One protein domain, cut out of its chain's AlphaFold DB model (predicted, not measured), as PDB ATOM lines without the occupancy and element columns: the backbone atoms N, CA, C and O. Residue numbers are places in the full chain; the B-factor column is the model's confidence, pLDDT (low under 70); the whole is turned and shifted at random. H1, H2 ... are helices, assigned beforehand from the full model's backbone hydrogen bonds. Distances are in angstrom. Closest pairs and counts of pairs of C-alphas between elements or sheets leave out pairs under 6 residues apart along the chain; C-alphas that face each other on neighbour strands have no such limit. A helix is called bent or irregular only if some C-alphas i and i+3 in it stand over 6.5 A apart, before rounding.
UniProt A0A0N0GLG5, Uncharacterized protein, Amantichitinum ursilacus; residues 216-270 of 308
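Overview. This is residues 216 to 270 of the 308 residues of an uncharacterized protein of Amantichitinum ursilacus (UniProt A0A0N0GLG5). One long helix, H4, runs the length of the domain, and three shorter helices, H3, H2 and H1, stand in a row along one side of it. H3 is beside the first part of H4 and runs the opposite way, H2 is in the middle of the row, and H1 crosses near the last part of H4; the turn at residues 245 to 250 sticks out at one end. The printed part has 55 residues, with four named helices in the order H1, H2, H3, H4 and no named strand, and the class is all helix. The whole is compact, with a radius of gyration of the C-alphas of 11.2 A, and its outline is elongated, spanning 33 by 18 by 17 A.

Along the chain. H4, the longest helix, holds residues 249 to 267 and is 26.6 A from first to last C-alpha; C-alpha 249 is at (-42.317, -39.375, -156.738) and C-alpha 267 is at (-36.008, -20.956, -138.592). H3 holds residues 236 to 246 and is 15.4 A long. H2 holds residues 230 to 234, 6.3 A. H1 holds residues 216 to 223, 10.3 A, and its first C-alpha, that of Ile 216, is at (-31.085, -18.469, -141.278). No helix is bent.

Arrangement. H4 and H3 form a helical hairpin and only just touch, with 3 pairs of C-alphas within 8 A; the closest C-alphas are those of Gln 244 and Tyr 252, 6.1 A apart. They stand at a shallow tilt of 21 degrees and run opposite ways, and H4 touches H3 with residues 252 to 256 alone. H4 touches H1 with residues 263 to 267 alone; the closest C-alphas are those of Ile 216 and Val 267, 6.1 A apart, and the lines are about perpendicular at 76 degrees. H2 and H4 are close but not clearly touching, the closest C-alphas being those of Ala 232 and Leu 259 at 7.9 A. H2 touches H1, with the C-alphas of Leu 220 and Ile 233 closest at 6.9 A. H2 and H3 touch only at the corner by their link, where the C-alphas of Ala 232 and Tyr 239 are closest at 5.2 A. H1 and H3 are apart. Every O i to N i+4 pair is within hydrogen-bond range in H1, H2 and H4; in H3 it is 6 of 7.

Size, cuts and confidence. The two C-alphas farthest apart are those of Ser 248 and Val 270, at 33.5 A, while the first and last printed C-alphas, those of Ile 216 and Val 270, are 6.5 A apart. The printed part has no cut. The links H2 to H3 and H3 to H4 are tight, the link H1 to H2 is short with 6 residues, and no link is long. Residues 245 to 250 stand free. The mean pLDDT of the printed part is 88.6, and no printed residue is under 70.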
ATOM      1  N   ILE A 216     -30.352 -17.230-140.998       79.19
ATOM      2  CA  ILE A 216     -31.085 -18.469-141.278       79.19
ATOM      3  C   ILE A 216     -30.188 -19.451-142.026       79.19
ATOM      4  O   ILE A 216     -30.076 -20.587-141.592       79.19
ATOM      5  N   ASP A 217     -29.516 -19.034-143.089       83.12
ATOM      6  CA  ASP A 217     -28.692 -19.887-143.943       83.12
ATOM      7  C   ASP A 217     -27.473 -20.403-143.170       83.12
ATOM      8  O   ASP A 217     -27.166 -21.594-143.215       83.12
ATOM      9  N   ALA A 218     -26.842 -19.555-142.354       82.81
ATOM     10  CA  ALA A 218     -25.791 -19.956-141.426       82.81
ATOM     11  C   ALA A 218     -26.310 -20.949-140.373       82.81
ATOM     12  O   ALA A 218     -25.637 -21.939-140.082       82.81
ATOM     13  N   ALA A 219     -27.509 -20.729-139.823       84.75
ATOM     14  CA  ALA A 219     -28.123 -21.654-138.872       84.75
ATOM     15  C   ALA A 219     -28.506 -22.992-139.530       84.75
ATOM     16  O   ALA A 219     -28.294 -24.045-138.931       84.75
ATOM     17  N   LEU A 220     -29.017 -22.968-140.765       87.62
ATOM     18  CA  LEU A 220     -29.347 -24.151-141.560       87.62
ATOM     19  C   LEU A 220     -28.080 -24.951-141.858       87.62
ATOM     20  O   LEU A 220     -28.055 -26.157-141.622       87.62
ATOM     21  N   ALA A 221     -27.011 -24.289-142.300       87.19
ATOM     22  CA  ALA A 221     -25.725 -24.927-142.550       87.19
ATOM     23  C   ALA A 221     -25.122 -25.532-141.269       87.19
ATOM     24  O   ALA A 221     -24.627 -26.659-141.296       87.19
ATOM     25  N   ALA A 222     -25.203 -24.826-140.136       88.19
ATOM     26  CA  ALA A 222     -24.654 -25.281-138.857       88.19
ATOM     27  C   ALA A 222     -25.443 -26.444-138.228       88.19
ATOM     28  O   ALA A 222     -24.846 -27.329-137.616       88.19
ATOM     29  N   ALA A 223     -26.771 -26.458-138.370       90.88
ATOM     30  CA  ALA A 223     -27.648 -27.484-137.800       90.88
ATOM     31  C   ALA A 223     -27.914 -28.673-138.748       90.88
ATOM     32  O   ALA A 223     -28.695 -29.563-138.401       90.88
ATOM     33  N   ARG A 224     -27.300 -28.688-139.941       92.38
ATOM     34  CA  ARG A 224     -27.584 -29.647-141.017       92.38
ATOM     35  C   ARG A 224     -27.362 -31.102-140.576       92.38
ATOM     36  O   ARG A 224     -26.236 -31.468-140.227       92.38
ATOM     37  N   PRO A 225     -28.382 -31.975-140.657       89.06
ATOM     38  CA  PRO A 225     -28.202 -33.398-140.405       89.06
ATOM     39  C   PRO A 225     -27.477 -34.086-141.583       89.06
ATOM     40  O   PRO A 225     -27.537 -33.604-142.717       89.06
ATOM     41  N   PRO A 226     -26.797 -35.229-141.357       88.62
ATOM     42  CA  PRO A 226     -25.988 -35.892-142.387       88.62
ATOM     43  C   PRO A 226     -26.758 -36.306-143.649       88.62
ATOM     44  O   PRO A 226     -26.160 -36.406-144.717       88.62
ATOM     45  N   ASP A 227     -28.063 -36.555-143.532       87.06
ATOM     46  CA  ASP A 227     -28.941 -37.025-144.606       87.06
ATOM     47  C   ASP A 227     -29.559 -35.900-145.455       87.06
ATOM     48  O   ASP A 227     -30.201 -36.192-146.464       87.06
ATOM     49  N   ILE A 228     -29.341 -34.628-145.099       88.50
ATOM     50  CA  ILE A 228     -29.710 -33.469-145.924       88.50
ATOM     51  C   ILE A 228     -28.454 -32.965-146.653       88.50
ATOM     52  O   ILE A 228     -27.514 -32.518-145.991       88.50
ATOM     53  N   PRO A 229     -28.388 -33.018-147.998       90.25
ATOM     54  CA  PRO A 229     -27.245 -32.512-148.760       90.25
ATOM     55  C   PRO A 229     -27.078 -30.996-148.617       90.25
ATOM     56  O   PRO A 229     -28.067 -30.274-148.556       90.25
ATOM     57  N   GLN A 230     -25.837 -30.498-148.637       87.75
ATOM     58  CA  GLN A 230     -25.566 -29.054-148.566       87.75
ATOM     59  C   GLN A 230     -26.208 -28.281-149.734       87.75
ATOM     60  O   GLN A 230     -26.774 -27.218-149.517       87.75
ATOM     61  N   GLU A 231     -26.237 -28.866-150.939       89.50
ATOM     62  CA  GLU A 231     -26.909 -28.271-152.107       89.50
ATOM     63  C   GLU A 231     -28.400 -27.982-151.850       89.50
ATOM     64  O   GLU A 231     -28.938 -27.028-152.400       89.50
ATOM     65  N   ALA A 232     -29.064 -28.766-150.992       86.25
ATOM     66  CA  ALA A 232     -30.463 -28.532-150.637       86.25
ATOM     67  C   ALA A 232     -30.668 -27.251-149.812       86.25
ATOM     68  O   ALA A 232     -31.761 -26.696-149.843       86.25
ATOM     69  N   ILE A 233     -29.633 -26.802-149.092       86.00
ATOM     70  CA  ILE A 233     -29.625 -25.549-148.326       86.00
ATOM     71  C   ILE A 233     -29.205 -24.385-149.225       86.00
ATOM     72  O   ILE A 233     -29.836 -23.333-149.194       86.00
ATOM     73  N   ASP A 234     -28.166 -24.587-150.036       85.69
ATOM     74  CA  ASP A 234     -27.577 -23.528-150.863       85.69
ATOM     75  C   ASP A 234     -28.501 -23.112-152.025       85.69
ATOM     76  O   ASP A 234     -28.616 -21.928-152.340       85.69
ATOM     77  N   ASP A 235     -29.174 -24.076-152.668       87.81
ATOM     78  CA  ASP A 235     -30.142 -23.840-153.744       87.81
ATOM     79  C   ASP A 235     -31.222 -24.936-153.750       87.81
ATOM     80  O   ASP A 235     -31.175 -25.921-154.500       87.81
ATOM     81  N   GLU A 236     -32.249 -24.732-152.919       86.62
ATOM     82  CA  GLU A 236     -33.392 -25.641-152.781       86.62
ATOM     83  C   GLU A 236     -34.056 -25.957-154.135       86.62
ATOM     84  O   GLU A 236     -34.551 -27.070-154.360       86.62
ATOM     85  N   ARG A 237     -34.072 -24.989-155.063       87.25
ATOM     86  CA  ARG A 237     -34.702 -25.144-156.377       87.25
ATOM     87  C   ARG A 237     -33.867 -26.056-157.270       87.25
ATOM     88  O   ARG A 237     -34.430 -26.983-157.855       87.25
ATOM     89  N   SER A 238     -32.557 -25.821-157.370       90.69
ATOM     90  CA  SER A 238     -31.635 -26.706-158.101       90.69
ATOM     91  C   SER A 238     -31.708 -28.131-157.557       90.69
ATOM     92  O   SER A 238     -31.916 -29.078-158.323       90.69
ATOM     93  N   TYR A 239     -31.639 -28.280-156.231       89.62
ATOM     94  CA  TYR A 239     -31.738 -29.577-155.571       89.62
ATOM     95  C   TYR A 239     -33.063 -30.285-155.881       89.62
ATOM     96  O   TYR A 239     -33.059 -31.447-156.287       89.62
ATOM     97  N   SER A 240     -34.194 -29.579-155.760       88.00
ATOM     98  CA  SER A 240     -35.521 -30.147-156.037       88.00
ATOM     99  C   SER A 240     -35.632 -30.637-157.487       88.00
ATOM    100  O   SER A 240     -36.107 -31.747-157.722       88.00
ATOM    101  N   ASN A 241     -35.132 -29.859-158.454       91.88
ATOM    102  CA  ASN A 241     -35.150 -30.228-159.873       91.88
ATOM    103  C   ASN A 241     -34.307 -31.478-160.164       91.88
ATOM    104  O   ASN A 241     -34.744 -32.354-160.910       91.88
ATOM    105  N   LYS A 242     -33.108 -31.577-159.574       91.44
ATOM    106  CA  LYS A 242     -32.243 -32.759-159.718       91.44
ATOM    107  C   LYS A 242     -32.874 -33.990-159.083       91.44
ATOM    108  O   LYS A 242     -32.905 -35.049-159.703       91.44
ATOM    109  N   LEU A 243     -33.401 -33.846-157.868       91.44
ATOM    110  CA  LEU A 243     -34.000 -34.948-157.127       91.44
ATOM    111  C   LEU A 243     -35.199 -35.531-157.885       91.44
ATOM    112  O   LEU A 243     -35.283 -36.742-158.058       91.44
ATOM    113  N   GLN A 244     -36.070 -34.675-158.424       92.62
ATOM    114  CA  GLN A 244     -37.243 -35.098-159.193       92.62
ATOM    115  C   GLN A 244     -36.893 -35.929-160.445       92.62
ATOM    116  O   GLN A 244     -37.707 -36.729-160.894       92.62
ATOM    117  N   GLN A 245     -35.689 -35.768-161.004       93.19
ATOM    118  CA  GLN A 245     -35.217 -36.540-162.162       93.19
ATOM    119  C   GLN A 245     -34.590 -37.891-161.790       93.19
ATOM    120  O   GLN A 245     -34.383 -38.725-162.670       93.19
ATOM    121  N   GLN A 246     -34.244 -38.102-160.519       93.19
ATOM    122  CA  GLN A 246     -33.401 -39.221-160.082       93.19
ATOM    123  C   GLN A 246     -34.141 -40.272-159.255       93.19
ATOM    124  O   GLN A 246     -33.689 -41.415-159.200       93.19
ATOM    125  N   VAL A 247     -35.243 -39.904-158.602       92.81
ATOM    126  CA  VAL A 247     -35.960 -40.787-157.671       92.81
ATOM    127  C   VAL A 247     -37.440 -40.903-158.019       92.81
ATOM    128  O   VAL A 247     -37.971 -40.143-158.830       92.81
ATOM    129  N   SER A 248     -38.126 -41.863-157.399       95.50
ATOM    130  CA  SER A 248     -39.581 -41.968-157.518       95.50
ATOM    131  C   SER A 248     -40.291 -40.760-156.884       95.50
ATOM    132  O   SER A 248     -39.760 -40.105-155.984       95.50
ATOM    133  N   GLN A 249     -41.529 -40.481-157.303       92.88
ATOM    134  CA  GLN A 249     -42.317 -39.375-156.738       92.88
ATOM    135  C   GLN A 249     -42.504 -39.510-155.215       92.88
ATOM    136  O   GLN A 249     -42.452 -38.517-154.493       92.88
ATOM    137  N   GLU A 250     -42.668 -40.737-154.711       95.00
ATOM    138  CA  GLU A 250     -42.811 -41.002-153.276       95.00
ATOM    139  C   GLU A 250     -41.541 -40.627-152.493       95.00
ATOM    140  O   GLU A 250     -41.615 -40.001-151.430       95.00
ATOM    141  N   GLU A 251     -40.368 -40.975-153.026       92.75
ATOM    142  CA  GLU A 251     -39.071 -40.638-152.434       92.75
ATOM    143  C   GLU A 251     -38.806 -39.132-152.474       92.75
ATOM    144  O   GLU A 251     -38.370 -38.564-151.468       92.75
ATOM    145  N   TYR A 252     -39.139 -38.475-153.589       92.56
ATOM    146  CA  TYR A 252     -39.077 -37.020-153.723       92.56
ATOM    147  C   TYR A 252     -39.947 -36.323-152.666       92.56
ATOM    148  O   TYR A 252     -39.461 -35.475-151.912       92.56
ATOM    149  N   ASP A 253     -41.214 -36.727-152.533       93.06
ATOM    150  CA  ASP A 253     -42.143 -36.136-151.567       93.06
ATOM    151  C   ASP A 253     -41.671 -36.351-150.120       93.06
ATOM    152  O   ASP A 253     -41.797 -35.469-149.263       93.06
ATOM    153  N   LYS A 254     -41.108 -37.530-149.824       94.62
ATOM    154  CA  LYS A 254     -40.539 -37.846-148.509       94.62
ATOM    155  C   LYS A 254     -39.327 -36.968-148.194       94.62
ATOM    156  O   LYS A 254     -39.231 -36.472-147.070       94.62
ATOM    157  N   ALA A 255     -38.437 -36.753-149.160       90.06
ATOM    158  CA  ALA A 255     -37.279 -35.876-149.014       90.06
ATOM    159  C   ALA A 255     -37.695 -34.408-148.817       90.06
ATOM    160  O   ALA A 255     -37.238 -33.770-147.869       90.06
ATOM    161  N   LYS A 256     -38.643 -33.895-149.616       92.06
ATOM    162  CA  LYS A 256     -39.175 -32.527-149.467       92.06
ATOM    163  C   LYS A 256     -39.831 -32.298-148.110       92.06
ATOM    164  O   LYS A 256     -39.580 -31.277-147.476       92.06
ATOM    165  N   ARG A 257     -40.633 -33.252-147.618       91.56
ATOM    166  CA  ARG A 257     -41.240 -33.156-146.277       91.56
ATOM    167  C   ARG A 257     -40.191 -33.077-145.169       91.56
ATOM    168  O   ARG A 257     -40.387 -32.325-144.217       91.56
ATOM    169  N   ARG A 258     -39.102 -33.843-145.283       90.81
ATOM    170  CA  ARG A 258     -37.989 -33.811-144.322       90.81
ATOM    171  C   ARG A 258     -37.257 -32.476-144.349       90.81
ATOM    172  O   ARG A 258     -37.094 -31.885-143.287       90.81
ATOM    173  N   LEU A 259     -36.894 -31.990-145.538       89.25
ATOM    174  CA  LEU A 259     -36.231 -30.696-145.706       89.25
ATOM    175  C   LEU A 259     -37.079 -29.562-145.117       89.25
ATOM    176  O   LEU A 259     -36.607 -28.825-144.263       89.25
ATOM    177  N   TRP A 260     -38.371 -29.519-145.446       88.38
ATOM    178  CA  TRP A 260     -39.283 -28.499-144.921       88.38
ATOM    179  C   TRP A 260     -39.496 -28.580-143.400       88.38
ATOM    180  O   TRP A 260     -39.692 -27.567-142.726       88.38
ATOM    181  N   ALA A 261     -39.507 -29.787-142.825       90.12
ATOM    182  CA  ALA A 261     -39.585 -29.956-141.374       90.12
ATOM    183  C   ALA A 261     -38.310 -29.450-140.681       90.12
ATOM    184  O   ALA A 261     -38.410 -28.733-139.686       90.12
ATOM    185  N   PHE A 262     -37.140 -29.778-141.238       90.25
ATOM    186  CA  PHE A 262     -35.844 -29.298-140.767       90.25
ATOM    187  C   PHE A 262     -35.743 -27.769-140.844       90.25
ATOM    188  O   PHE A 262     -35.468 -27.125-139.834       90.25
ATOM    189  N   GLU A 263     -36.054 -27.177-141.998       86.94
ATOM    190  CA  GLU A 263     -36.014 -25.726-142.191       86.94
ATOM    191  C   GLU A 263     -36.908 -24.996-141.194       86.94
ATOM    192  O   GLU A 263     -36.469 -24.051-140.544       86.94
ATOM    193  N   ARG A 264     -38.147 -25.467-140.995       86.12
ATOM    194  CA  ARG A 264     -39.051 -24.869-140.001       86.12
ATOM    195  C   ARG A 264     -38.507 -24.961-138.581       86.12
ATOM    196  O   ARG A 264     -38.677 -24.013-137.818       86.12
ATOM    197  N   GLN A 265     -37.872 -26.076-138.223       88.19
ATOM    198  CA  GLN A 265     -37.273 -26.242-136.903       88.19
ATOM    199  C   GLN A 265     -36.120 -25.256-136.689       88.19
ATOM    200  O   GLN A 265     -36.060 -24.633-135.633       88.19
ATOM    201  N   VAL A 266     -35.241 -25.082-137.678       84.25
ATOM    202  CA  VAL A 266     -34.106 -24.153-137.588       84.25
ATOM    203  C   VAL A 266     -34.563 -22.697-137.628       84.25
ATOM    204  O   VAL A 266     -34.141 -21.900-136.799       84.25
ATOM    205  N   VAL A 267     -35.476 -22.328-138.527       79.38
ATOM    206  CA  VAL A 267     -36.008 -20.956-138.592       79.38
ATOM    207  C   VAL A 267     -36.666 -20.556-137.267       79.38
ATOM    208  O   VAL A 267     -36.540 -19.410-136.846       79.38
ATOM    209  N   ALA A 268     -37.305 -21.495-136.561       79.94
ATOM    210  CA  ALA A 268     -37.889 -21.239-135.246       79.94
ATOM    211  C   ALA A 268     -36.852 -20.950-134.140       79.94
ATOM    212  O   ALA A 268     -37.224 -20.383-133.111       79.94
ATOM    213  N   THR A 269     -35.577 -21.319-134.319       80.44
ATOM    214  CA  THR A 269     -34.508 -21.019-133.349       80.44
ATOM    215  C   THR A 269     -33.798 -19.698-133.628       80.44
ATOM    216  O   THR A 269     -33.179 -19.154-132.714       80.44
ATOM    217  N   VAL A 270     -33.905 -19.149-134.845       76.56
ATOM    218  CA  VAL A 270     -33.322 -17.848-135.196       76.56
ATOM    219  C   VAL A 270     -34.239 -16.734-134.682       76.56
ATOM    220  O   VAL A 270     -35.371 -16.606-135.154       76.56
TER     221      VAL A 270